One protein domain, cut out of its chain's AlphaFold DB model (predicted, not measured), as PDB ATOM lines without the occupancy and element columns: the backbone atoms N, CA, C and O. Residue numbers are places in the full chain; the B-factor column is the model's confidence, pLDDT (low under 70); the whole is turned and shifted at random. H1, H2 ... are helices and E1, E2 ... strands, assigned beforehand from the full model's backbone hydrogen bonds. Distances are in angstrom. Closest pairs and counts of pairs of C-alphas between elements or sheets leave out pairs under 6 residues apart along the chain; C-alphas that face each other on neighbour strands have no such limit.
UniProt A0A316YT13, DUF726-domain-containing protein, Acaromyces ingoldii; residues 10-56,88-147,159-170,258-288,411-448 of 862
ATOM      1  N   ASP A  10      -3.610 -51.905  63.953       49.78
ATOM      2  CA  ASP A  10      -3.023 -50.666  63.459       49.78
ATOM      3  C   ASP A  10      -3.917 -50.087  62.361       49.78
ATOM      4  O   ASP A  10      -4.212 -50.723  61.353       49.78
ATOM      5  N   LEU A  11      -4.396 -48.873  62.613       49.66
ATOM      6  CA  LEU A  11      -5.369 -48.161  61.790       49.66
ATOM      7  C   LEU A  11      -4.791 -46.823  61.298       49.66
ATOM      8  O   LEU A  11      -5.534 -45.969  60.819       49.66
ATOM      9  N   THR A  12      -3.477 -46.608  61.456       53.81
ATOM     10  CA  THR A  12      -2.777 -45.378  61.035       53.81
ATOM     11  C   THR A  12      -2.856 -45.132  59.529       53.81
ATOM     12  O   THR A  12      -2.906 -43.985  59.100       53.81
ATOM     13  N   SER A  13      -2.959 -46.197  58.737       53.09
ATOM     14  CA  SER A  13      -3.044 -46.206  57.270       53.09
ATOM     15  C   SER A  13      -4.443 -45.937  56.683       53.09
ATOM     16  O   SER A  13      -4.581 -45.865  55.463       53.09
ATOM     17  N   LEU A  14      -5.473 -45.776  57.524       60.47
ATOM     18  CA  LEU A  14      -6.801 -45.246  57.153       60.47
ATOM     19  C   LEU A  14      -7.132 -43.965  57.942       60.47
ATOM     20  O   LEU A  14      -8.299 -43.659  58.198       60.47
ATOM     21  N   GLN A  15      -6.108 -43.227  58.383       69.56
ATOM     22  CA  GLN A  15      -6.304 -41.895  58.948       69.56
ATOM     23  C   GLN A  15      -6.422 -40.860  57.833       69.56
ATOM     24  O   GLN A  15      -5.610 -40.821  56.915       69.56
ATOM     25  N   SER A  16      -7.426 -40.001  57.982       78.81
ATOM     26  CA  SER A  16      -7.668 -38.829  57.147       78.81
ATOM     27  C   SER A  16      -6.418 -37.949  57.036       78.81
ATOM     28  O   SER A  16      -5.863 -37.532  58.057       78.81
ATOM     29  N   TYR A  17      -6.012 -37.635  55.807       81.69
ATOM     30  CA  TYR A  17      -4.946 -36.675  55.505       81.69
ATOM     31  C   TYR A  17      -5.397 -35.227  55.746       81.69
ATOM     32  O   TYR A  17      -4.579 -34.374  56.114       81.69
ATOM     33  N   SER A  18      -6.701 -34.949  55.621       81.19
ATOM     34  CA  SER A  18      -7.266 -33.599  55.680       81.19
ATOM     35  C   SER A  18      -6.877 -32.746  56.898       81.19
ATOM     36  O   SER A  18      -6.685 -31.547  56.692       81.19
ATOM     37  N   PRO A  19      -6.660 -33.257  58.136       82.62
ATOM     38  CA  PRO A  19      -6.251 -32.423  59.266       82.62
ATOM     39  C   PRO A  19      -4.891 -31.751  59.053       82.62
ATOM     40  O   PRO A  19      -4.670 -30.670  59.600       82.62
ATOM     41  N   SER A  20      -4.012 -32.359  58.245       82.69
ATOM     42  CA  SER A  20      -2.698 -31.815  57.879       82.69
ATOM     43  C   SER A  20      -2.756 -30.776  56.752       82.69
ATOM     44  O   SER A  20      -1.860 -29.941  56.638       82.69
ATOM     45  N   TRP A  21      -3.810 -30.797  55.931       87.06
ATOM     46  CA  TRP A  21      -3.900 -29.979  54.726       87.06
ATOM     47  C   TRP A  21      -4.181 -28.495  55.007       87.06
ATOM     48  O   TRP A  21      -4.970 -28.178  55.912       87.06
ATOM     49  N   PRO A  22      -3.676 -27.582  54.152       86.88
ATOM     50  CA  PRO A  22      -4.118 -26.191  54.099       86.88
ATOM     51  C   PRO A  22      -5.637 -26.049  53.910       86.88
ATOM     52  O   PRO A  22      -6.277 -26.834  53.206       86.88
ATOM     53  N   HIS A  23      -6.218 -24.988  54.477       86.69
ATOM     54  CA  HIS A  23      -7.644 -24.664  54.312       86.69
ATOM     55  C   HIS A  23      -8.033 -24.449  52.835       86.69
ATOM     56  O   HIS A  23      -9.147 -24.772  52.435       86.69
ATOM     57  N   THR A  24      -7.114 -23.935  52.013       87.88
ATOM     58  CA  THR A  24      -7.301 -23.752  50.564       87.88
ATOM     59  C   THR A  24      -7.571 -25.071  49.843       87.88
ATOM     60  O   THR A  24      -8.524 -25.146  49.072       87.88
ATOM     61  N   LEU A  25      -6.805 -26.130  50.133       88.88
ATOM     62  CA  LEU A  25      -6.999 -27.456  49.538       88.88
ATOM     63  C   LEU A  25      -8.321 -28.096  49.991       88.88
ATOM     64  O   LEU A  25      -9.059 -28.634  49.168       88.88
ATOM     65  N   ARG A  26      -8.672 -27.961  51.277       91.12
ATOM     66  CA  ARG A  26      -9.957 -28.444  51.817       91.12
ATOM     67  C   ARG A  26     -11.163 -27.763  51.163       91.12
ATOM     68  O   ARG A  26     -12.095 -28.442  50.741       91.12
ATOM     69  N   LEU A  27     -11.128 -26.435  51.040       91.44
ATOM     70  CA  LEU A  27     -12.184 -25.672  50.370       91.44
ATOM     71  C   LEU A  27     -12.260 -26.013  48.871       91.44
ATOM     72  O   LEU A  27     -13.352 -26.217  48.352       91.44
ATOM     73  N   THR A  28     -11.112 -26.153  48.200       91.69
ATOM     74  CA  THR A  28     -11.026 -26.577  46.790       91.69
ATOM     75  C   THR A  28     -11.704 -27.926  46.566       91.69
ATOM     76  O   THR A  28     -12.509 -28.057  45.647       91.69
ATOM     77  N   LEU A  29     -11.433 -28.916  47.423       92.94
ATOM     78  CA  LEU A  29     -12.042 -30.240  47.311       92.94
ATOM     79  C   LEU A  29     -13.561 -30.198  47.532       92.94
ATOM     80  O   LEU A  29     -14.309 -30.835  46.793       92.94
ATOM     81  N   ALA A  30     -14.037 -29.405  48.495       93.50
ATOM     82  CA  ALA A  30     -15.470 -29.226  48.720       93.50
ATOM     83  C   ALA A  30     -16.175 -28.550  47.518       93.50
ATOM     84  O   ALA A  30     -17.256 -28.986  47.121       93.50
ATOM     85  N   ILE A  31     -15.532 -27.561  46.879       93.06
ATOM     86  CA  ILE A  31     -16.004 -26.927  45.631       93.06
ATOM     87  C   ILE A  31     -16.027 -27.939  44.473       93.06
ATOM     88  O   ILE A  31     -17.027 -28.039  43.762       93.06
ATOM     89  N   ALA A  32     -14.970 -28.737  44.299       93.06
ATOM     90  CA  ALA A  32     -14.897 -29.759  43.253       93.06
ATOM     91  C   ALA A  32     -15.976 -30.845  43.406       93.06
ATOM     92  O   ALA A  32     -16.552 -31.296  42.415       93.06
ATOM     93  N   VAL A  33     -16.302 -31.233  44.642       94.06
ATOM     94  CA  VAL A  33     -17.390 -32.180  44.932       94.06
ATOM     95  C   VAL A  33     -18.770 -31.554  44.692       94.06
ATOM     96  O   VAL A  33     -19.629 -32.203  44.096       94.06
ATOM     97  N   GLN A  34     -18.988 -30.286  45.059       93.50
ATOM     98  CA  GLN A  34     -20.221 -29.552  44.731       93.50
ATOM     99  C   GLN A  34     -20.429 -29.439  43.208       93.50
ATOM    100  O   GLN A  34     -21.539 -29.660  42.713       93.50
ATOM    101  N   TYR A  35     -19.360 -29.153  42.459       93.25
ATOM    102  CA  TYR A  35     -19.348 -29.195  40.996       93.25
ATOM    103  C   TYR A  35     -19.712 -30.591  40.466       93.25
ATOM    104  O   TYR A  35     -20.642 -30.729  39.669       93.25
ATOM    105  N   ALA A  36     -19.050 -31.640  40.960       91.62
ATOM    106  CA  ALA A  36     -19.259 -33.016  40.515       91.62
ATOM    107  C   ALA A  36     -20.683 -33.542  40.773       91.62
ATOM    108  O   ALA A  36     -21.285 -34.136  39.871       91.62
ATOM    109  N   SER A  37     -21.259 -33.271  41.952       91.75
ATOM    110  CA  SER A  37     -22.668 -33.568  42.249       91.75
ATOM    111  C   SER A  37     -23.605 -32.834  41.283       91.75
ATOM    112  O   SER A  37     -24.503 -33.450  40.706       91.75
ATOM    113  N   THR A  38     -23.353 -31.543  41.031       90.44
ATOM    114  CA  THR A  38     -24.153 -30.721  40.106       90.44
ATOM    115  C   THR A  38     -24.117 -31.290  38.686       90.44
ATOM    116  O   THR A  38     -25.174 -31.496  38.090       90.44
ATOM    117  N   ARG A  39     -22.935 -31.656  38.170       89.19
ATOM    118  CA  ARG A  39     -22.781 -32.277  36.841       89.19
ATOM    119  C   ARG A  39     -23.484 -33.623  36.715       89.19
ATOM    120  O   ARG A  39     -24.108 -33.904  35.688       89.19
ATOM    121  N   CYS A  40     -23.412 -34.458  37.749       88.31
ATOM    122  CA  CYS A  40     -24.087 -35.755  37.747       88.31
ATOM    123  C   CYS A  40     -25.620 -35.599  37.702       88.31
ATOM    124  O   CYS A  40     -26.282 -36.327  36.953       88.31
ATOM    125  N   VAL A  41     -26.163 -34.607  38.419       88.06
ATOM    126  CA  VAL A  41     -27.588 -34.226  38.405       88.06
ATOM    127  C   VAL A  41     -28.013 -33.596  37.073       88.06
ATOM    128  O   VAL A  41     -29.044 -33.982  36.522       88.06
ATOM    129  N   GLU A  42     -27.237 -32.664  36.511       87.50
ATOM    130  CA  GLU A  42     -27.508 -32.049  35.198       87.50
ATOM    131  C   GLU A  42     -27.633 -33.107  34.095       87.50
ATOM    132  O   GLU A  42     -28.593 -33.107  33.323       87.50
ATOM    133  N   ARG A  43     -26.706 -34.071  34.070       86.06
ATOM    134  CA  ARG A  43     -26.734 -35.202  33.136       86.06
ATOM    135  C   ARG A  43     -27.976 -36.081  33.322       86.06
ATOM    136  O   ARG A  43     -28.537 -36.537  32.327       86.06
ATOM    137  N   ALA A  44     -28.405 -36.336  34.561       84.00
ATOM    138  CA  ALA A  44     -29.625 -37.101  34.832       84.00
ATOM    139  C   ALA A  44     -30.879 -36.361  34.321       84.00
ATOM    140  O   ALA A  44     -31.706 -36.961  33.631       84.00
ATOM    141  N   ARG A  45     -30.971 -35.046  34.572       85.19
ATOM    142  CA  ARG A  45     -32.055 -34.175  34.082       85.19
ATOM    143  C   ARG A  45     -32.136 -34.141  32.553       85.19
ATOM    144  O   ARG A  45     -33.218 -34.324  32.005       85.19
ATOM    145  N   GLU A  46     -31.011 -33.966  31.858       84.38
ATOM    146  CA  GLU A  46     -30.988 -33.934  30.385       84.38
ATOM    147  C   GLU A  46     -31.345 -35.299  29.769       84.38
ATOM    148  O   GLU A  46     -32.060 -35.371  28.766       84.38
ATOM    149  N   LEU A  47     -30.926 -36.409  30.390       81.31
ATOM    150  CA  LEU A  47     -31.359 -37.742  29.959       81.31
ATOM    151  C   LEU A  47     -32.873 -37.934  30.135       81.31
ATOM    152  O   LEU A  47     -33.506 -38.444  29.213       81.31
ATOM    153  N   HIS A  48     -33.460 -37.489  31.252       80.50
ATOM    154  CA  HIS A  48     -34.911 -37.528  31.474       80.50
ATOM    155  C   HIS A  48     -35.673 -36.658  30.455       80.50
ATOM    156  O   HIS A  48     -36.564 -37.164  29.768       80.50
ATOM    157  N   ARG A  49     -35.246 -35.398  30.252       81.00
ATOM    158  CA  ARG A  49     -35.799 -34.466  29.246       81.00
ATOM    159  C   ARG A  49     -35.839 -35.074  27.840       81.00
ATOM    160  O   ARG A  49     -36.776 -34.837  27.082       81.00
ATOM    161  N   LEU A  50     -34.831 -35.866  27.474       79.44
ATOM    162  CA  LEU A  50     -34.762 -36.527  26.171       79.44
ATOM    163  C   LEU A  50     -35.437 -37.908  26.115       79.44
ATOM    164  O   LEU A  50     -35.478 -38.499  25.031       79.44
ATOM    165  N   ILE A  51     -35.954 -38.454  27.217       75.06
ATOM    166  CA  ILE A  51     -36.781 -39.671  27.181       75.06
ATOM    167  C   ILE A  51     -38.254 -39.313  26.929       75.06
ATOM    168  O   ILE A  51     -38.879 -39.983  26.104       75.06
ATOM    169  N   ASP A  52     -38.767 -38.222  27.511       66.31
ATOM    170  CA  ASP A  52     -40.082 -37.655  27.166       66.31
ATOM    171  C   ASP A  52     -40.031 -36.116  27.017       66.31
ATOM    172  O   ASP A  52     -40.202 -35.386  27.997       66.31
ATOM    173  N   PRO A  53     -39.830 -35.596  25.787       59.50
ATOM    174  CA  PRO A  53     -39.735 -34.157  25.537       59.50
ATOM    175  C   PRO A  53     -40.974 -33.348  25.940       59.50
ATOM    176  O   PRO A  53     -40.849 -32.154  26.191       59.50
ATOM    177  N   LEU A  54     -42.153 -33.979  26.011       51.00
ATOM    178  CA  LEU A  54     -43.420 -33.309  26.329       51.00
ATOM    179  C   LEU A  54     -43.607 -33.064  27.833       51.00
ATOM    180  O   LEU A  54     -44.488 -32.301  28.213       51.00
ATOM    181  N   ALA A  55     -42.804 -33.696  28.695       51.12
ATOM    182  CA  ALA A  55     -42.859 -33.463  30.139       51.12
ATOM    183  C   ALA A  55     -42.187 -32.138  30.556       51.12
ATOM    184  O   ALA A  55     -42.460 -31.624  31.638       51.12
ATOM    185  N   ALA A  56     -41.315 -31.587  29.707       43.12
ATOM    186  CA  ALA A  56     -40.483 -30.433  30.041       43.12
ATOM    187  C   ALA A  56     -41.193 -29.075  29.900       43.12
ATOM    188  O   ALA A  56     -40.758 -28.101  30.512       43.12
ATOM    189  N   TRP A  88     -51.664 -44.766  31.600       66.25
ATOM    190  CA  TRP A  88     -51.204 -45.222  32.921       66.25
ATOM    191  C   TRP A  88     -49.762 -45.755  32.890       66.25
ATOM    192  O   TRP A  88     -48.953 -45.424  33.760       66.25
ATOM    193  N   ALA A  89     -49.407 -46.541  31.867       59.91
ATOM    194  CA  ALA A  89     -48.057 -47.074  31.711       59.91
ATOM    195  C   ALA A  89     -47.008 -45.975  31.448       59.91
ATOM    196  O   ALA A  89     -45.867 -46.129  31.887       59.91
ATOM    197  N   ARG A  90     -47.374 -44.868  30.784       66.62
ATOM    198  CA  ARG A  90     -46.540 -43.667  30.613       66.62
ATOM    199  C   ARG A  90     -46.420 -42.892  31.925       66.62
ATOM    200  O   ARG A  90     -45.301 -42.694  32.390       66.62
ATOM    201  N   LYS A  91     -47.543 -42.553  32.578       71.25
ATOM    202  CA  LYS A  91     -47.584 -41.816  33.863       71.25
ATOM    203  C   LYS A  91     -46.747 -42.534  34.940       71.25
ATOM    204  O   LYS A  91     -46.010 -41.890  35.679       71.25
ATOM    205  N   ARG A  92     -46.754 -43.878  34.962       69.00
ATOM    206  CA  ARG A  92     -45.910 -44.696  35.857       69.00
ATOM    207  C   ARG A  92     -44.412 -44.710  35.503       69.00
ATOM    208  O   ARG A  92     -43.603 -44.826  36.417       69.00
ATOM    209  N   ARG A  93     -44.029 -44.610  34.223       65.25
ATOM    210  CA  ARG A  93     -42.610 -44.500  33.811       65.25
ATOM    211  C   ARG A  93     -42.048 -43.121  34.129       65.25
ATOM    212  O   ARG A  93     -40.994 -43.042  34.740       65.25
ATOM    213  N   LEU A  94     -42.793 -42.065  33.795       64.12
ATOM    214  CA  LEU A  94     -42.418 -40.681  34.098       64.12
ATOM    215  C   LEU A  94     -42.158 -40.479  35.592       64.12
ATOM    216  O   LEU A  94     -41.166 -39.863  35.962       64.12
ATOM    217  N   ARG A  95     -43.005 -41.063  36.450       71.81
ATOM    218  CA  ARG A  95     -42.816 -40.994  37.901       71.81
ATOM    219  C   ARG A  95     -41.493 -41.630  38.354       71.81
ATOM    220  O   ARG A  95     -40.791 -40.997  39.128       71.81
ATOM    221  N   LYS A  96     -41.118 -42.802  37.819       67.31
ATOM    222  CA  LYS A  96     -39.797 -43.422  38.060       67.31
ATOM    223  C   LYS A  96     -38.652 -42.554  37.550       67.31
ATOM    224  O   LYS A  96     -37.722 -42.236  38.270       67.31
ATOM    225  N   GLU A  97     -38.726 -42.104  36.304       65.69
ATOM    226  CA  GLU A  97     -37.636 -41.315  35.723       65.69
ATOM    227  C   GLU A  97     -37.421 -39.970  36.448       65.69
ATOM    228  O   GLU A  97     -36.295 -39.476  36.460       65.69
ATOM    229  N   LYS A  98     -38.448 -39.449  37.139       70.69
ATOM    230  CA  LYS A  98     -38.318 -38.378  38.136       70.69
ATOM    231  C   LYS A  98     -37.730 -38.854  39.476       70.69
ATOM    232  O   LYS A  98     -36.766 -38.247  39.929       70.69
ATOM    233  N   GLU A  99     -38.235 -39.952  40.055       74.94
ATOM    234  CA  GLU A  99     -37.674 -40.602  41.263       74.94
ATOM    235  C   GLU A  99     -36.142 -40.812  41.131       74.94
ATOM    236  O   GLU A  99     -35.394 -40.557  42.072       74.94
ATOM    237  N   MET A 100     -35.649 -41.160  39.936       78.31
ATOM    238  CA  MET A 100     -34.220 -41.267  39.603       78.31
ATOM    239  C   MET A 100     -33.441 -39.938  39.686       78.31
ATOM    240  O   MET A 100     -32.298 -39.921  40.144       78.31
ATOM    241  N   VAL A 101     -34.014 -38.829  39.203       84.88
ATOM    242  CA  VAL A 101     -33.374 -37.499  39.245       84.88
ATOM    243  C   VAL A 101     -33.322 -36.995  40.684       84.88
ATOM    244  O   VAL A 101     -32.275 -36.510  41.118       84.88
ATOM    245  N   ASP A 102     -34.411 -37.175  41.428       84.75
ATOM    246  CA  ASP A 102     -34.498 -36.818  42.842       84.75
ATOM    247  C   ASP A 102     -33.478 -37.630  43.672       84.75
ATOM    248  O   ASP A 102     -32.729 -37.051  44.459       84.75
ATOM    249  N   ALA A 103     -33.308 -38.930  43.391       82.94
ATOM    250  CA  ALA A 103     -32.287 -39.775  44.025       82.94
ATOM    251  C   ALA A 103     -30.829 -39.372  43.701       82.94
ATOM    252  O   ALA A 103     -29.932 -39.606  44.516       82.94
ATOM    253  N   TRP A 104     -30.555 -38.765  42.537       87.00
ATOM    254  CA  TRP A 104     -29.237 -38.178  42.236       87.00
ATOM    255  C   TRP A 104     -29.017 -36.840  42.950       87.00
ATOM    256  O   TRP A 104     -27.895 -36.571  43.379       87.00
ATOM    257  N   ILE A 105     -30.064 -36.017  43.093       89.25
ATOM    258  CA  ILE A 105     -30.015 -34.759  43.858       89.25
ATOM    259  C   ILE A 105     -29.714 -35.070  45.324       89.25
ATOM    260  O   ILE A 105     -28.753 -34.548  45.879       89.25
ATOM    261  N   GLU A 106     -30.492 -35.967  45.924       86.44
ATOM    262  CA  GLU A 106     -30.362 -36.350  47.325       86.44
ATOM    263  C   GLU A 106     -29.005 -36.996  47.630       86.44
ATOM    264  O   GLU A 106     -28.329 -36.598  48.581       86.44
ATOM    265  N   TYR A 107     -28.566 -37.953  46.803       86.44
ATOM    266  CA  TYR A 107     -27.255 -38.581  46.974       86.44
ATOM    267  C   TYR A 107     -26.117 -37.562  46.828       86.44
ATOM    268  O   TYR A 107     -25.185 -37.551  47.632       86.44
ATOM    269  N   GLY A 108     -26.206 -36.674  45.831       88.50
ATOM    270  CA  GLY A 108     -25.223 -35.619  45.606       88.50
ATOM    271  C   GLY A 108     -25.142 -34.613  46.756       88.50
ATOM    272  O   GLY A 108     -24.044 -34.149  47.070       88.50
ATOM    273  N   ASP A 109     -26.266 -34.310  47.408       88.38
ATOM    274  CA  ASP A 109     -26.338 -33.396  48.552       88.38
ATOM    275  C   ASP A 109     -25.801 -34.038  49.842       88.38
ATOM    276  O   ASP A 109     -24.938 -33.458  50.506       88.38
ATOM    277  N   LYS A 110     -26.214 -35.285  50.132       86.12
ATOM    278  CA  LYS A 110     -25.655 -36.119  51.214       86.12
ATOM    279  C   LYS A 110     -24.129 -36.241  51.080       86.12
ATOM    280  O   LYS A 110     -23.416 -36.074  52.070       86.12
ATOM    281  N   PHE A 111     -23.617 -36.444  49.862       88.69
ATOM    282  CA  PHE A 111     -22.178 -36.538  49.595       88.69
ATOM    283  C   PHE A 111     -21.443 -35.199  49.790       88.69
ATOM    284  O   PHE A 111     -20.447 -35.163  50.511       88.69
ATOM    285  N   VAL A 112     -21.949 -34.083  49.241       90.62
ATOM    286  CA  VAL A 112     -21.370 -32.735  49.461       90.62
ATOM    287  C   VAL A 112     -21.321 -32.389  50.949       90.62
ATOM    288  O   VAL A 112     -20.297 -31.915  51.442       90.62
ATOM    289  N   MET A 113     -22.404 -32.653  51.681       87.12
ATOM    290  CA  MET A 113     -22.492 -32.408  53.119       87.12
ATOM    291  C   MET A 113     -21.483 -33.255  53.911       87.12
ATOM    292  O   MET A 113     -20.784 -32.715  54.771       87.12
ATOM    293  N   ALA A 114     -21.349 -34.546  53.587       84.69
ATOM    294  CA  ALA A 114     -20.365 -35.428  54.211       84.69
ATOM    295  C   ALA A 114     -18.920 -34.974  53.937       84.69
ATOM    296  O   ALA A 114     -18.117 -34.922  54.870       84.69
ATOM    297  N   THR A 115     -18.600 -34.555  52.706       89.00
ATOM    298  CA  THR A 115     -17.300 -33.947  52.370       89.00
ATOM    299  C   THR A 115     -17.047 -32.664  53.169       89.00
ATOM    300  O   THR A 115     -15.977 -32.522  53.758       89.00
ATOM    301  N   CYS A 116     -18.019 -31.747  53.247       89.25
ATOM    302  CA  CYS A 116     -17.869 -30.489  53.990       89.25
ATOM    303  C   CYS A 116     -17.542 -30.739  55.468       89.25
ATOM    304  O   CYS A 116     -16.547 -30.224  55.980       89.25
ATOM    305  N   GLN A 117     -18.335 -31.586  56.132       85.69
ATOM    306  CA  GLN A 117     -18.109 -31.947  57.532       85.69
ATOM    307  C   GLN A 117     -16.760 -32.642  57.738       85.69
ATOM    308  O   GLN A 117     -16.010 -32.255  58.632       85.69
ATOM    309  N   HIS A 118     -16.423 -33.620  56.889       83.00
ATOM    310  CA  HIS A 118     -15.180 -34.382  56.996       83.00
ATOM    311  C   HIS A 118     -13.930 -33.494  56.937       83.00
ATOM    312  O   HIS A 118     -12.989 -33.718  57.695       83.00
ATOM    313  N   LEU A 119     -13.943 -32.483  56.063       86.69
ATOM    314  CA  LEU A 119     -12.838 -31.541  55.873       86.69
ATOM    315  C   LEU A 119     -12.847 -30.377  56.889       86.69
ATOM    316  O   LEU A 119     -11.873 -29.623  56.970       86.69
ATOM    317  N   GLY A 120     -13.923 -30.221  57.669       86.38
ATOM    318  CA  GLY A 120     -14.114 -29.113  58.612       86.38
ATOM    319  C   GLY A 120     -14.504 -27.784  57.953       86.38
ATOM    320  O   GLY A 120     -14.195 -26.723  58.491       86.38
ATOM    321  N   ILE A 121     -15.150 -27.831  56.785       88.25
ATOM    322  CA  ILE A 121     -15.602 -26.669  56.006       88.25
ATOM    323  C   ILE A 121     -17.101 -26.442  56.257       88.25
ATOM    324  O   ILE A 121     -17.898 -27.371  56.135       88.25
ATOM    325  N   SER A 122     -17.519 -25.209  56.577       87.81
ATOM    326  CA  SER A 122     -18.956 -24.889  56.636       87.81
ATOM    327  C   SER A 122     -19.540 -24.853  55.226       87.81
ATOM    328  O   SER A 122     -19.004 -24.174  54.347       87.81
ATOM    329  N   ARG A 123     -20.682 -25.520  55.027       85.94
ATOM    330  CA  ARG A 123     -21.435 -25.529  53.761       85.94
ATOM    331  C   ARG A 123     -21.789 -24.116  53.272       85.94
ATOM    332  O   ARG A 123     -21.874 -23.894  52.072       85.94
ATOM    333  N   GLU A 124     -21.929 -23.153  54.183       87.19
ATOM    334  CA  GLU A 124     -22.200 -21.738  53.882       87.19
ATOM    335  C   GLU A 124     -21.014 -21.007  53.221       87.19
ATOM    336  O   GLU A 124     -21.194 -19.933  52.655       87.19
ATOM    337  N   THR A 125     -19.800 -21.567  53.296       88.19
ATOM    338  CA  THR A 125     -18.594 -20.996  52.658       88.19
ATOM    339  C   THR A 125     -18.400 -21.445  51.211       88.19
ATOM    340  O   THR A 125     -17.508 -20.941  50.527       88.19
ATOM    341  N   LEU A 126     -19.233 -22.375  50.731       88.69
ATOM    342  CA  LEU A 126     -19.244 -22.793  49.335       88.69
ATOM    343  C   LEU A 126     -19.864 -21.712  48.429       88.69
ATOM    344  O   LEU A 126     -20.797 -21.024  48.851       88.69
ATOM    345  N   PRO A 127     -19.405 -21.565  47.170       87.00
ATOM    346  CA  PRO A 127     -19.979 -20.595  46.248       87.00
ATOM    347  C   PRO A 127     -21.470 -20.877  45.964       87.00
ATOM    348  O   PRO A 127     -21.833 -22.015  45.640       87.00
ATOM    349  N   PRO A 128     -22.348 -19.861  46.048       79.44
ATOM    350  CA  PRO A 128     -23.754 -20.005  45.697       79.44
ATOM    351  C   PRO A 128     -23.955 -19.936  44.176       79.44
ATOM    352  O   PRO A 128     -23.531 -18.980  43.528       79.44
ATOM    353  N   GLY A 129     -24.680 -20.909  43.619       69.94
ATOM    354  CA  GLY A 129     -25.039 -20.962  42.198       69.94
ATOM    355  C   GLY A 129     -24.380 -22.119  41.430       69.94
ATOM    356  O   GLY A 129     -23.775 -23.002  42.040       69.94
ATOM    357  N   PRO A 130     -24.540 -22.163  40.094       76.25
ATOM    358  CA  PRO A 130     -23.959 -23.205  39.256       76.25
ATOM    359  C   PRO A 130     -22.452 -22.976  39.065       76.25
ATOM    360  O   PRO A 130     -22.042 -22.047  38.373       76.25
ATOM    361  N   LEU A 131     -21.638 -23.844  39.665       84.62
ATOM    362  CA  LEU A 131     -20.185 -23.858  39.477       84.62
ATOM    363  C   LEU A 131     -19.803 -24.231  38.037       84.62
ATOM    364  O   LEU A 131     -20.399 -25.124  37.428       84.62
ATOM    365  N   THR A 132     -18.753 -23.603  37.516       86.94
ATOM    366  CA  THR A 132     -18.112 -23.974  36.250       86.94
ATOM    367  C   THR A 132     -16.819 -24.754  36.492       86.94
ATOM    368  O   THR A 132     -16.247 -24.722  37.581       86.94
ATOM    369  N   LEU A 133     -16.313 -25.433  35.457       84.06
ATOM    370  CA  LEU A 133     -15.006 -26.092  35.526       84.06
ATOM    371  C   LEU A 133     -13.872 -25.086  35.787       84.06
ATOM    372  O   LEU A 133     -12.906 -25.412  36.465       84.06
ATOM    373  N   GLU A 134     -13.995 -23.856  35.279       83.56
ATOM    374  CA  GLU A 134     -12.975 -22.825  35.475       83.56
ATOM    375  C   GLU A 134     -12.912 -22.355  36.935       83.56
ATOM    376  O   GLU A 134     -11.825 -22.045  37.409       83.56
ATOM    377  N   ASP A 135     -14.023 -22.392  37.682       85.69
ATOM    378  CA  ASP A 135     -14.020 -22.124  39.127       85.69
ATOM    379  C   ASP A 135     -13.235 -23.203  39.894       85.69
ATOM    380  O   ASP A 135     -12.449 -22.884  40.789       85.69
ATOM    381  N   VAL A 136     -13.393 -24.478  39.507       86.38
ATOM    382  CA  VAL A 136     -12.642 -25.601  40.098       86.38
ATOM    383  C   VAL A 136     -11.156 -25.508  39.740       86.38
ATOM    384  O   VAL A 136     -10.315 -25.593  40.633       86.38
ATOM    385  N   LEU A 137     -10.819 -25.259  38.468       84.31
ATOM    386  CA  LEU A 137      -9.432 -25.107  38.008       84.31
ATOM    387  C   LEU A 137      -8.744 -23.873  38.612       84.31
ATOM    388  O   LEU A 137      -7.567 -23.946  38.970       84.31
ATOM    389  N   CYS A 138      -9.466 -22.761  38.788       84.00
ATOM    390  CA  CYS A 138      -8.968 -21.579  39.493       84.00
ATOM    391  C   CYS A 138      -8.675 -21.849  40.975       84.00
ATOM    392  O   CYS A 138      -7.769 -21.224  41.524       84.00
ATOM    393  N   ALA A 139      -9.397 -22.769  41.620       85.88
ATOM    394  CA  ALA A 139      -9.120 -23.185  42.992       85.88
ATOM    395  C   ALA A 139      -7.974 -24.220  43.075       85.88
ATOM    396  O   ALA A 139      -7.080 -24.094  43.915       85.88
ATOM    397  N   SER A 140      -7.949 -25.219  42.182       85.25
ATOM    398  CA  SER A 140      -6.981 -26.326  42.225       85.25
ATOM    399  C   SER A 140      -5.608 -25.967  41.652       85.25
ATOM    400  O   SER A 140      -4.594 -26.121  42.337       85.25
ATOM    401  N   ARG A 141      -5.559 -25.470  40.413       82.88
ATOM    402  CA  ARG A 141      -4.323 -25.143  39.679       82.88
ATOM    403  C   ARG A 141      -4.029 -23.642  39.641       82.88
ATOM    404  O   ARG A 141      -2.891 -23.267  39.386       82.88
ATOM    405  N   GLY A 142      -5.011 -22.797  39.949       82.12
ATOM    406  CA  GLY A 142      -4.853 -21.345  40.012       82.12
ATOM    407  C   GLY A 142      -5.364 -20.623  38.766       82.12
ATOM    408  O   GLY A 142      -5.893 -21.235  37.832       82.12
ATOM    409  N   ARG A 143      -5.215 -19.298  38.740       79.50
ATOM    410  CA  ARG A 143      -5.610 -18.471  37.587       79.50
ATOM    411  C   ARG A 143      -4.608 -18.631  36.455       79.50
ATOM    412  O   ARG A 143      -3.431 -18.842  36.712       79.50
ATOM    413  N   ILE A 144      -5.078 -18.499  35.220       78.69
ATOM    414  CA  ILE A 144      -4.227 -18.449  34.027       78.69
ATOM    415  C   ILE A 144      -3.318 -17.212  34.102       78.69
ATOM    416  O   ILE A 144      -3.806 -16.115  34.376       78.69
ATOM    417  N   ASP A 145      -2.021 -17.381  33.842       73.88
ATOM    418  CA  ASP A 145      -1.077 -16.264  33.739       73.88
ATOM    419  C   ASP A 145      -1.364 -15.439  32.464       73.88
ATOM    420  O   ASP A 145      -1.415 -15.994  31.360       73.88
ATOM    421  N   ASP A 146      -1.498 -14.112  32.590       58.66
ATOM    422  CA  ASP A 146      -1.851 -13.198  31.480       58.66
ATOM    423  C   ASP A 146      -0.849 -13.209  30.302       58.66
ATOM    424  O   ASP A 146      -1.225 -12.902  29.170       58.66
ATOM    425  N   ASP A 147       0.410 -13.598  30.544       56.25
ATOM    426  CA  ASP A 147       1.469 -13.726  29.526       56.25
ATOM    427  C   ASP A 147       1.406 -15.053  28.725       56.25
ATOM    428  O   ASP A 147       2.263 -15.317  27.875       56.25
ATOM    429  N   PHE A 159     -14.507 -33.197  27.918       36.72
ATOM    430  CA  PHE A 159     -14.663 -34.637  28.204       36.72
ATOM    431  C   PHE A 159     -15.778 -35.021  29.195       36.72
ATOM    432  O   PHE A 159     -16.180 -36.181  29.219       36.72
ATOM    433  N   GLU A 160     -16.339 -34.082  29.963       37.22
ATOM    434  CA  GLU A 160     -17.356 -34.399  30.991       37.22
ATOM    435  C   GLU A 160     -18.760 -34.678  30.422       37.22
ATOM    436  O   GLU A 160     -19.600 -35.303  31.073       37.22
ATOM    437  N   MET A 161     -19.012 -34.270  29.176       33.22
ATOM    438  CA  MET A 161     -20.192 -34.666  28.412       33.22
ATOM    439  C   MET A 161     -19.771 -35.463  27.179       33.22
ATOM    440  O   MET A 161     -18.989 -34.987  26.359       33.22
ATOM    441  N   GLY A 162     -20.406 -36.619  26.967       36.34
ATOM    442  CA  GLY A 162     -20.348 -37.392  25.716       36.34
ATOM    443  C   GLY A 162     -21.075 -36.706  24.549       36.34
ATOM    444  O   GLY A 162     -21.934 -37.310  23.920       36.34
ATOM    445  N   ASN A 163     -20.761 -35.430  24.309       32.09
ATOM    446  CA  ASN A 163     -21.260 -34.571  23.234       32.09
ATOM    447  C   ASN A 163     -20.118 -34.047  22.333       32.09
ATOM    448  O   ASN A 163     -20.397 -33.457  21.291       32.09
ATOM    449  N   SER A 164     -18.839 -34.263  22.680       31.41
ATOM    450  CA  SER A 164     -17.678 -33.651  21.995       31.41
ATOM    451  C   SER A 164     -17.473 -34.064  20.530       31.41
ATOM    452  O   SER A 164     -16.758 -33.387  19.792       31.41
ATOM    453  N   HIS A 165     -18.143 -35.124  20.064       35.38
ATOM    454  CA  HIS A 165     -18.195 -35.467  18.639       35.38
ATOM    455  C   HIS A 165     -19.304 -34.743  17.856       35.38
ATOM    456  O   HIS A 165     -19.198 -34.636  16.635       35.38
ATOM    457  N   ALA A 166     -20.342 -34.213  18.514       30.77
ATOM    458  CA  ALA A 166     -21.432 -33.499  17.846       30.77
ATOM    459  C   ALA A 166     -21.019 -32.079  17.410       30.77
ATOM    460  O   ALA A 166     -21.366 -31.654  16.309       30.77
ATOM    461  N   SER A 167     -20.224 -31.377  18.227       31.28
ATOM    462  CA  SER A 167     -19.609 -30.089  17.861       31.28
ATOM    463  C   SER A 167     -18.641 -30.249  16.686       31.28
ATOM    464  O   SER A 167     -18.821 -29.607  15.653       31.28
ATOM    465  N   ARG A 168     -17.700 -31.198  16.785       31.58
ATOM    466  CA  ARG A 168     -16.722 -31.502  15.722       31.58
ATOM    467  C   ARG A 168     -17.383 -31.937  14.409       31.58
ATOM    468  O   ARG A 168     -16.891 -31.600  13.336       31.58
ATOM    469  N   LEU A 169     -18.523 -32.637  14.463       33.09
ATOM    470  CA  LEU A 169     -19.326 -32.931  13.268       33.09
ATOM    471  C   LEU A 169     -20.020 -31.693  12.689       33.09
ATOM    472  O   LEU A 169     -20.161 -31.615  11.472       33.09
ATOM    473  N   ARG A 170     -20.436 -30.717  13.505       29.77
ATOM    474  CA  ARG A 170     -21.055 -29.471  13.018       29.77
ATOM    475  C   ARG A 170     -20.061 -28.597  12.244       29.77
ATOM    476  O   ARG A 170     -20.444 -27.979  11.258       29.77
ATOM    477  N   ARG A 258       3.136 -32.582  44.920       54.59
ATOM    478  CA  ARG A 258       3.313 -33.804  44.121       54.59
ATOM    479  C   ARG A 258       3.116 -35.069  44.969       54.59
ATOM    480  O   ARG A 258       4.013 -35.457  45.714       54.59
ATOM    481  N   GLY A 259       1.961 -35.712  44.819       66.69
ATOM    482  CA  GLY A 259       1.498 -36.853  45.615       66.69
ATOM    483  C   GLY A 259       0.173 -36.588  46.343       66.69
ATOM    484  O   GLY A 259      -0.539 -37.542  46.664       66.69
ATOM    485  N   ARG A 260      -0.215 -35.316  46.537       78.44
ATOM    486  CA  ARG A 260      -1.513 -34.941  47.129       78.44
ATOM    487  C   ARG A 260      -2.691 -35.333  46.239       78.44
ATOM    488  O   ARG A 260      -3.807 -35.433  46.731       78.44
ATOM    489  N   GLU A 261      -2.463 -35.577  44.952       82.94
ATOM    490  CA  GLU A 261      -3.461 -36.088  44.011       82.94
ATOM    491  C   GLU A 261      -4.084 -37.414  44.499       82.94
ATOM    492  O   GLU A 261      -5.305 -37.579  44.474       82.94
ATOM    493  N   ILE A 262      -3.256 -38.322  45.029       83.56
ATOM    494  CA  ILE A 262      -3.695 -39.609  45.593       83.56
ATOM    495  C   ILE A 262      -4.358 -39.400  46.963       83.56
ATOM    496  O   ILE A 262      -5.379 -40.029  47.246       83.56
ATOM    497  N   GLU A 263      -3.836 -38.492  47.798       87.50
ATOM    498  CA  GLU A 263      -4.460 -38.126  49.083       87.50
ATOM    499  C   GLU A 263      -5.873 -37.550  48.879       87.50
ATOM    500  O   GLU A 263      -6.798 -37.899  49.611       87.50
ATOM    501  N   VAL A 264      -6.073 -36.713  47.856       89.62
ATOM    502  CA  VAL A 264      -7.379 -36.127  47.516       89.62
ATOM    503  C   VAL A 264      -8.415 -37.206  47.218       89.62
ATOM    504  O   VAL A 264      -9.524 -37.151  47.753       89.62
ATOM    505  N   VAL A 265      -8.061 -38.222  46.427       89.25
ATOM    506  CA  VAL A 265      -8.985 -39.333  46.162       89.25
ATOM    507  C   VAL A 265      -9.135 -40.244  47.388       89.25
ATOM    508  O   VAL A 265     -10.234 -40.744  47.622       89.25
ATOM    509  N   HIS A 266      -8.099 -40.408  48.219       87.94
ATOM    510  CA  HIS A 266      -8.199 -41.141  49.487       87.94
ATOM    511  C   HIS A 266      -9.261 -40.535  50.420       87.94
ATOM    512  O   HIS A 266     -10.137 -41.267  50.880       87.94
ATOM    513  N   GLU A 267      -9.261 -39.217  50.649       87.56
ATOM    514  CA  GLU A 267     -10.275 -38.578  51.506       87.56
ATOM    515  C   GLU A 267     -11.694 -38.752  50.941       87.56
ATOM    516  O   GLU A 267     -12.633 -39.037  51.687       87.56
ATOM    517  N   LEU A 268     -11.871 -38.641  49.619       89.44
ATOM    518  CA  LEU A 268     -13.180 -38.884  49.006       89.44
ATOM    519  C   LEU A 268     -13.615 -40.356  49.095       89.44
ATOM    520  O   LEU A 268     -14.810 -40.627  49.221       89.44
ATOM    521  N   LEU A 269     -12.677 -41.307  49.086       85.94
ATOM    522  CA  LEU A 269     -12.962 -42.718  49.356       85.94
ATOM    523  C   LEU A 269     -13.349 -42.940  50.827       85.94
ATOM    524  O   LEU A 269     -14.302 -43.674  51.080       85.94
ATOM    525  N   LEU A 270     -12.710 -42.270  51.796       80.56
ATOM    526  CA  LEU A 270     -13.130 -42.309  53.208       80.56
ATOM    527  C   LEU A 270     -14.558 -41.760  53.406       80.56
ATOM    528  O   LEU A 270     -15.313 -42.310  54.216       80.56
ATOM    529  N   VAL A 271     -14.950 -40.729  52.644       82.06
ATOM    530  CA  VAL A 271     -16.330 -40.196  52.598       82.06
ATOM    531  C   VAL A 271     -17.295 -41.159  51.909       82.06
ATOM    532  O   VAL A 271     -18.400 -41.372  52.396       82.06
ATOM    533  N   ALA A 272     -16.903 -41.803  50.813       82.69
ATOM    534  CA  ALA A 272     -17.761 -42.793  50.166       82.69
ATOM    535  C   ALA A 272     -17.960 -44.068  51.011       82.69
ATOM    536  O   ALA A 272     -18.973 -44.753  50.883       82.69
ATOM    537  N   LEU A 273     -17.000 -44.403  51.878       75.31
ATOM    538  CA  LEU A 273     -16.980 -45.647  52.649       75.31
ATOM    539  C   LEU A 273     -17.599 -45.553  54.055       75.31
ATOM    540  O   LEU A 273     -17.639 -46.569  54.744       75.31
ATOM    541  N   GLY A 274     -18.084 -44.401  54.527       69.50
ATOM    542  CA  GLY A 274     -18.584 -44.308  55.913       69.50
ATOM    543  C   GLY A 274     -17.478 -44.198  56.971       69.50
ATOM    544  O   GLY A 274     -17.737 -44.448  58.146       69.50
ATOM    545  N   LEU A 275     -16.235 -43.896  56.571       64.94
ATOM    546  CA  LEU A 275     -15.048 -43.972  57.438       64.94
ATOM    547  C   LEU A 275     -14.558 -42.605  57.949       64.94
ATOM    548  O   LEU A 275     -13.775 -42.564  58.901       64.94
ATOM    549  N   GLY A 276     -15.012 -41.504  57.344       56.34
ATOM    550  CA  GLY A 276     -14.665 -40.134  57.746       56.34
ATOM    551  C   GLY A 276     -15.342 -39.644  59.039       56.34
ATOM    552  O   GLY A 276     -16.087 -40.357  59.710       56.34
ATOM    553  N   GLN A 277     -15.073 -38.387  59.404       55.34
ATOM    554  CA  GLN A 277     -15.610 -37.740  60.613       55.34
ATOM    555  C   GLN A 277     -16.843 -36.874  60.303       55.34
ATOM    556  O   GLN A 277     -16.776 -35.651  60.368       55.34
ATOM    557  N   TYR A 278     -17.966 -37.502  59.954       55.97
ATOM    558  CA  TYR A 278     -19.214 -36.805  59.607       55.97
ATOM    559  C   TYR A 278     -20.452 -37.532  60.163       55.97
ATOM    560  O   TYR A 278     -20.441 -38.749  60.358       55.97
ATOM    561  N   ARG A 279     -21.506 -36.769  60.468       50.50
ATOM    562  CA  ARG A 279     -22.762 -37.201  61.111       50.50
ATOM    563  C   ARG A 279     -23.939 -36.361  60.613       50.50
ATOM    564  O   ARG A 279     -23.739 -35.267  60.091       50.50
ATOM    565  N   ALA A 280     -25.165 -36.845  60.764       51.66
ATOM    566  CA  ALA A 280     -26.335 -36.019  60.483       51.66
ATOM    567  C   ALA A 280     -26.430 -34.824  61.450       51.66
ATOM    568  O   ALA A 280     -25.704 -34.737  62.443       51.66
ATOM    569  N   GLU A 281     -27.340 -33.893  61.162       49.41
ATOM    570  CA  GLU A 281     -27.566 -32.693  61.983       49.41
ATOM    571  C   GLU A 281     -28.031 -33.024  63.419       49.41
ATOM    572  O   GLU A 281     -27.909 -32.194  64.316       49.41
ATOM    573  N   ASP A 282     -28.491 -34.259  63.662       46.84
ATOM    574  CA  ASP A 282     -28.784 -34.807  64.993       46.84
ATOM    575  C   ASP A 282     -27.526 -35.093  65.851       46.84
ATOM    576  O   ASP A 282     -27.631 -35.312  67.060       46.84
ATOM    577  N   GLY A 283     -26.332 -35.097  65.242       42.72
ATOM    578  CA  GLY A 283     -25.050 -35.415  65.875       42.72
ATOM    579  C   GLY A 283     -24.854 -36.887  66.272       42.72
ATOM    580  O   GLY A 283     -23.833 -37.208  66.894       42.72
ATOM    581  N   ALA A 284     -25.792 -37.771  65.922       40.66
ATOM    582  CA  ALA A 284     -25.921 -39.142  66.410       40.66
ATOM    583  C   ALA A 284     -25.892 -40.209  65.299       40.66
ATOM    584  O   ALA A 284     -25.259 -41.246  65.500       40.66
ATOM    585  N   THR A 285     -26.530 -39.967  64.149       47.09
ATOM    586  CA  THR A 285     -26.540 -40.882  62.989       47.09
ATOM    587  C   THR A 285     -25.434 -40.540  61.984       47.09
ATOM    588  O   THR A 285     -24.876 -39.438  62.003       47.09
ATOM    589  N   THR A 286     -25.059 -41.476  61.106       49.94
ATOM    590  CA  THR A 286     -24.107 -41.200  60.005       49.94
ATOM    591  C   THR A 286     -24.839 -40.779  58.724       49.94
ATOM    592  O   THR A 286     -25.934 -41.250  58.447       49.94
ATOM    593  N   LEU A 287     -24.255 -39.895  57.902       45.75
ATOM    594  CA  LEU A 287     -24.964 -39.296  56.747       45.75
ATOM    595  C   LEU A 287     -25.364 -40.269  55.621       45.75
ATOM    596  O   LEU A 287     -26.121 -39.885  54.731       45.75
ATOM    597  N   PHE A 288     -24.862 -41.504  55.652       49.00
ATOM    598  CA  PHE A 288     -25.237 -42.570  54.718       49.00
ATOM    599  C   PHE A 288     -26.005 -43.714  55.403       49.00
ATOM    600  O   PHE A 288     -26.172 -44.783  54.819       49.00
ATOM    601  N   PRO A 411     -22.163 -51.079  57.028       42.69
ATOM    602  CA  PRO A 411     -21.103 -50.095  56.797       42.69
ATOM    603  C   PRO A 411     -20.309 -50.372  55.506       42.69
ATOM    604  O   PRO A 411     -20.232 -51.512  55.047       42.69
ATOM    605  N   CYS A 412     -19.655 -49.334  54.966       52.75
ATOM    606  CA  CYS A 412     -18.950 -49.316  53.671       52.75
ATOM    607  C   CYS A 412     -19.822 -49.680  52.451       52.75
ATOM    608  O   CYS A 412     -19.778 -50.798  51.939       52.75
ATOM    609  N   HIS A 413     -20.538 -48.684  51.917       65.75
ATOM    610  CA  HIS A 413     -21.335 -48.789  50.688       65.75
ATOM    611  C   HIS A 413     -20.705 -47.968  49.540       65.75
ATOM    612  O   HIS A 413     -21.133 -46.854  49.234       65.75
ATOM    613  N   TYR A 414     -19.663 -48.517  48.903       80.50
ATOM    614  CA  TYR A 414     -18.994 -47.879  47.760       80.50
ATOM    615  C   TYR A 414     -19.707 -48.201  46.441       80.50
ATOM    616  O   TYR A 414     -19.458 -49.254  45.857       80.50
ATOM    617  N   ASP A 415     -20.590 -47.310  45.981       85.81
ATOM    618  CA  ASP A 415     -21.426 -47.524  44.790       85.81
ATOM    619  C   ASP A 415     -20.986 -46.723  43.547       85.81
ATOM    620  O   ASP A 415     -20.028 -45.942  43.566       85.81
ATOM    621  N   SER A 416     -21.664 -46.939  42.416       89.75
ATOM    622  CA  SER A 416     -21.317 -46.260  41.164       89.75
ATOM    623  C   SER A 416     -21.574 -44.745  41.184       89.75
ATOM    624  O   SER A 416     -20.927 -44.020  40.428       89.75
ATOM    625  N   ARG A 417     -22.456 -44.240  42.060       89.25
ATOM    626  CA  ARG A 417     -22.726 -42.803  42.236       89.25
ATOM    627  C   ARG A 417     -21.600 -42.140  43.022       89.25
ATOM    628  O   ARG A 417     -21.115 -41.098  42.587       89.25
ATOM    629  N   ALA A 418     -21.120 -42.783  44.094       89.44
ATOM    630  CA  ALA A 418     -19.886 -42.395  44.778       89.44
ATOM    631  C   ALA A 418     -18.736 -42.298  43.772       89.44
ATOM    632  O   ALA A 418     -18.127 -41.241  43.615       89.44
ATOM    633  N   ARG A 419     -18.494 -43.381  43.020       90.06
ATOM    634  CA  ARG A 419     -17.424 -43.433  42.017       90.06
ATOM    635  C   ARG A 419     -17.579 -42.358  40.938       90.06
ATOM    636  O   ARG A 419     -16.580 -41.790  40.499       90.06
ATOM    637  N   ALA A 420     -18.807 -42.029  40.536       90.50
ATOM    638  CA  ALA A 420     -19.069 -40.939  39.602       90.50
ATOM    639  C   ALA A 420     -18.667 -39.568  40.149       90.50
ATOM    640  O   ALA A 420     -17.924 -38.857  39.473       90.50
ATOM    641  N   ILE A 421     -19.094 -39.223  41.366       91.44
ATOM    642  CA  ILE A 421     -18.745 -37.942  41.995       91.44
ATOM    643  C   ILE A 421     -17.227 -37.854  42.210       91.44
ATOM    644  O   ILE A 421     -16.632 -36.838  41.863       91.44
ATOM    645  N   ILE A 422     -16.584 -38.933  42.679       91.25
ATOM    646  CA  ILE A 422     -15.125 -38.990  42.873       91.25
ATOM    647  C   ILE A 422     -14.368 -38.723  41.571       91.25
ATOM    648  O   ILE A 422     -13.525 -37.832  41.529       91.25
ATOM    649  N   PHE A 423     -14.660 -39.467  40.498       90.56
ATOM    650  CA  PHE A 423     -13.917 -39.309  39.245       90.56
ATOM    651  C   PHE A 423     -14.188 -37.965  38.561       90.56
ATOM    652  O   PHE A 423     -13.272 -37.430  37.941       90.56
ATOM    653  N   VAL A 424     -15.397 -37.401  38.669       89.56
ATOM    654  CA  VAL A 424     -15.678 -36.054  38.142       89.56
ATOM    655  C   VAL A 424     -14.961 -34.987  38.975       89.56
ATOM    656  O   VAL A 424     -14.296 -34.139  38.393       89.56
ATOM    657  N   ALA A 425     -14.988 -35.057  40.311       90.75
ATOM    658  CA  ALA A 425     -14.264 -34.111  41.168       90.75
ATOM    659  C   ALA A 425     -12.744 -34.172  40.933       90.75
ATOM    660  O   ALA A 425     -12.106 -33.135  40.770       90.75
ATOM    661  N   ALA A 426     -12.176 -35.379  40.838       87.38
ATOM    662  CA  ALA A 426     -10.762 -35.592  40.533       87.38
ATOM    663  C   ALA A 426     -10.386 -35.040  39.143       87.38
ATOM    664  O   ALA A 426      -9.443 -34.261  39.032       87.38
ATOM    665  N   THR A 427     -11.164 -35.357  38.099       85.19
ATOM    666  CA  THR A 427     -10.909 -34.857  36.733       85.19
ATOM    667  C   THR A 427     -11.034 -33.331  36.664       85.19
ATOM    668  O   THR A 427     -10.200 -32.676  36.044       85.19
ATOM    669  N   ALA A 428     -12.027 -32.744  37.340       85.62
ATOM    670  CA  ALA A 428     -12.216 -31.295  37.403       85.62
ATOM    671  C   ALA A 428     -11.103 -30.575  38.190       85.62
ATOM    672  O   ALA A 428     -10.803 -29.414  37.917       85.62
ATOM    673  N   MET A 429     -10.462 -31.268  39.135       84.38
ATOM    674  CA  MET A 429      -9.268 -30.802  39.848       84.38
ATOM    675  C   MET A 429      -7.953 -31.041  39.090       84.38
ATOM    676  O   MET A 429      -6.915 -30.624  39.604       84.38
ATOM    677  N   ASP A 430      -7.994 -31.635  37.890       81.12
ATOM    678  CA  ASP A 430      -6.832 -32.029  37.075       81.12
ATOM    679  C   ASP A 430      -5.969 -33.151  37.710       81.12
ATOM    680  O   ASP A 430      -4.744 -33.174  37.614       81.12
ATOM    681  N   VAL A 431      -6.622 -34.113  38.371       81.12
ATOM    682  CA  VAL A 431      -6.027 -35.379  38.850       81.12
ATOM    683  C   VAL A 431      -6.225 -36.481  37.800       81.12
ATOM    684  O   VAL A 431      -7.289 -36.564  37.181       81.12
ATOM    685  N   GLN A 432      -5.226 -37.348  37.588       77.50
ATOM    686  CA  GLN A 432      -5.299 -38.376  36.544       77.50
ATOM    687  C   GLN A 432      -6.171 -39.577  36.950       77.50
ATOM    688  O   GLN A 432      -6.318 -39.921  38.125       77.50
ATOM    689  N   GLY A 433      -6.731 -40.271  35.950       75.38
ATOM    690  CA  GLY A 433      -7.526 -41.487  36.168       75.38
ATOM    691  C   GLY A 433      -6.730 -42.614  36.840       75.38
ATOM    692  O   GLY A 433      -7.289 -43.360  37.650       75.38
ATOM    693  N   MET A 434      -5.426 -42.680  36.554       76.12
ATOM    694  CA  MET A 434      -4.457 -43.555  37.211       76.12
ATOM    695  C   MET A 434      -4.374 -43.306  38.724       76.12
ATOM    696  O   MET A 434      -4.498 -44.257  39.493       76.12
ATOM    697  N   ASP A 435      -4.237 -42.050  39.168       79.69
ATOM    698  CA  ASP A 435      -4.125 -41.693  40.594       79.69
ATOM    699  C   ASP A 435      -5.376 -42.111  41.374       79.69
ATOM    700  O   ASP A 435      -5.287 -42.678  42.465       79.69
ATOM    701  N   ALA A 436      -6.555 -41.898  40.780       81.50
ATOM    702  CA  ALA A 436      -7.824 -42.281  41.386       81.50
ATOM    703  C   ALA A 436      -7.976 -43.806  41.527       81.50
ATOM    704  O   ALA A 436      -8.441 -44.295  42.558       81.50
ATOM    705  N   TRP A 437      -7.545 -44.578  40.524       78.69
ATOM    706  CA  TRP A 437      -7.522 -46.041  40.607       78.69
ATOM    707  C   TRP A 437      -6.428 -46.562  41.569       78.69
ATOM    708  O   TRP A 437      -6.667 -47.531  42.296       78.69
ATOM    709  N   MET A 438      -5.266 -45.904  41.645       78.38
ATOM    710  CA  MET A 438      -4.231 -46.205  42.642       78.38
ATOM    711  C   MET A 438      -4.756 -45.981  44.064       78.38
ATOM    712  O   MET A 438      -4.576 -46.847  44.920       78.38
ATOM    713  N   ALA A 439      -5.471 -44.879  44.311       84.06
ATOM    714  CA  ALA A 439      -6.135 -44.619  45.586       84.06
ATOM    715  C   ALA A 439      -7.185 -45.699  45.919       84.06
ATOM    716  O   ALA A 439      -7.164 -46.241  47.025       84.06
ATOM    717  N   GLU A 440      -8.036 -46.095  44.958       83.12
ATOM    718  CA  GLU A 440      -8.971 -47.225  45.130       83.12
ATOM    719  C   GLU A 440      -8.245 -48.511  45.547       83.12
ATOM    720  O   GLU A 440      -8.723 -49.233  46.424       83.12
ATOM    721  N   LYS A 441      -7.096 -48.816  44.930       78.88
ATOM    722  CA  LYS A 441      -6.316 -50.026  45.227       78.88
ATOM    723  C   LYS A 441      -5.584 -49.953  46.564       78.88
ATOM    724  O   LYS A 441      -5.614 -50.949  47.282       78.88
ATOM    725  N   VAL A 442      -4.997 -48.817  46.939       79.62
ATOM    726  CA  VAL A 442      -4.373 -48.630  48.263       79.62
ATOM    727  C   VAL A 442      -5.423 -48.754  49.368       79.62
ATOM    728  O   VAL A 442      -5.223 -49.511  50.315       79.62
ATOM    729  N   VAL A 443      -6.582 -48.101  49.225       79.25
ATOM    730  CA  VAL A 443      -7.683 -48.221  50.197       79.25
ATOM    731  C   VAL A 443      -8.194 -49.665  50.270       79.25
ATOM    732  O   VAL A 443      -8.344 -50.195  51.370       79.25
ATOM    733  N   ALA A 444      -8.371 -50.349  49.132       77.06
ATOM    734  CA  ALA A 444      -8.751 -51.765  49.103       77.06
ATOM    735  C   ALA A 444      -7.735 -52.677  49.816       77.06
ATOM    736  O   ALA A 444      -8.128 -53.562  50.577       77.06
ATOM    737  N   GLN A 445      -6.434 -52.449  49.597       76.00
ATOM    738  CA  GLN A 445      -5.349 -53.196  50.238       76.00
ATOM    739  C   GLN A 445      -5.345 -52.994  51.750       76.00
ATOM    740  O   GLN A 445      -5.343 -53.971  52.497       76.00
ATOM    741  N   THR A 446      -5.403 -51.748  52.213       73.88
ATOM    742  CA  THR A 446      -5.395 -51.440  53.645       73.88
ATOM    743  C   THR A 446      -6.627 -52.010  54.355       73.88
ATOM    744  O   THR A 446      -6.497 -52.622  55.416       73.88
ATOM    745  N   ILE A 447      -7.810 -51.896  53.742       71.38
ATOM    746  CA  ILE A 447      -9.052 -52.515  54.228       71.38
ATOM    747  C   ILE A 447      -8.897 -54.041  54.312       71.38
ATOM    748  O   ILE A 447      -9.161 -54.620  55.366       71.38
ATOM    749  N   TYR A 448      -8.401 -54.691  53.251       70.88
ATOM    750  CA  TYR A 448      -8.155 -56.137  53.236       70.88
ATOM    751  C   TYR A 448      -7.224 -56.580  54.372       70.88
ATOM    752  O   TYR A 448      -7.556 -57.527  55.088       70.88
TER     753      TYR A 448
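This is residues 10 to 56, 88 to 147, 159 to 170, 258 to 288 and 411 to 448 of the 862 residues of the protein "DUF726-domain-containing protein" of Acaromyces ingoldii (UniProt A0A316YT13). Two long helices, H1 and H2, lie side by side; H6 crosses one face of this pair with H5 beside it, H7 packs on H5 and H6, and short H3 packs on H1. Residues 162 to 170, mostly H4, stick out. The printed part has 188 residues, mostly helix, with seven named helices and one named strand, in the order H1 H2 H3 E1 H4 H5 H6 H7. It is compact, with a radius of gyration of the C-alphas of 18.0 A and spans of 57 by 52 by 34 A.

H1, residues 23 to 49, touches H2, residues 88 to 119, at a shallow tilt of 3 degrees, opposite ways; the closest C-alphas, of Ser 37 and Gly 108, are 4.7 A apart. H3, residues 133 to 140, touches residues 24 to 35 of H1; the closest C-alphas are those of Thr 28 and Ala 139, 5.4 A. E1, residues 142 to 144, pairs with no named strand. H4, residues 164 to 170, touches no helix. H5, residues 260 to 272, touches H2 at a steep tilt of 56 degrees; closest are C-alphas 271 and 115, 6.3 A. H6, residues 416 to 428, is the hub, touching five helices; it touches H1 at a steep tilt of 59 degrees, with C-alphas 425 and 32 closest, 4.9 A. H7, residues 433 to 448, touches H5 with C-alphas 435 and 262 closest, 5.4 A, and is apart from H1 and H2. Every O i to N i+4 pair is within hydrogen-bond range in H1, H3, H5, H6 and H7, against 27 of 28 in H2 and 2 of 3 in H4.

H1 begins at C-alpha 23 (-7.644, -24.664, 54.312) and is 38.9 A long, H2 46.8 A, and H7 22.5 A, ending at C-alpha 448 (-8.155, -56.137, 53.236).

The cuts after residues 56, 147, 170 and 288 leave C-alpha gaps of 18.5, 26.4, 39.7 and 8.8 A. The link from H2 to H3 is long. Mean pLDDT of the printed part is 75.0, and of H4 32.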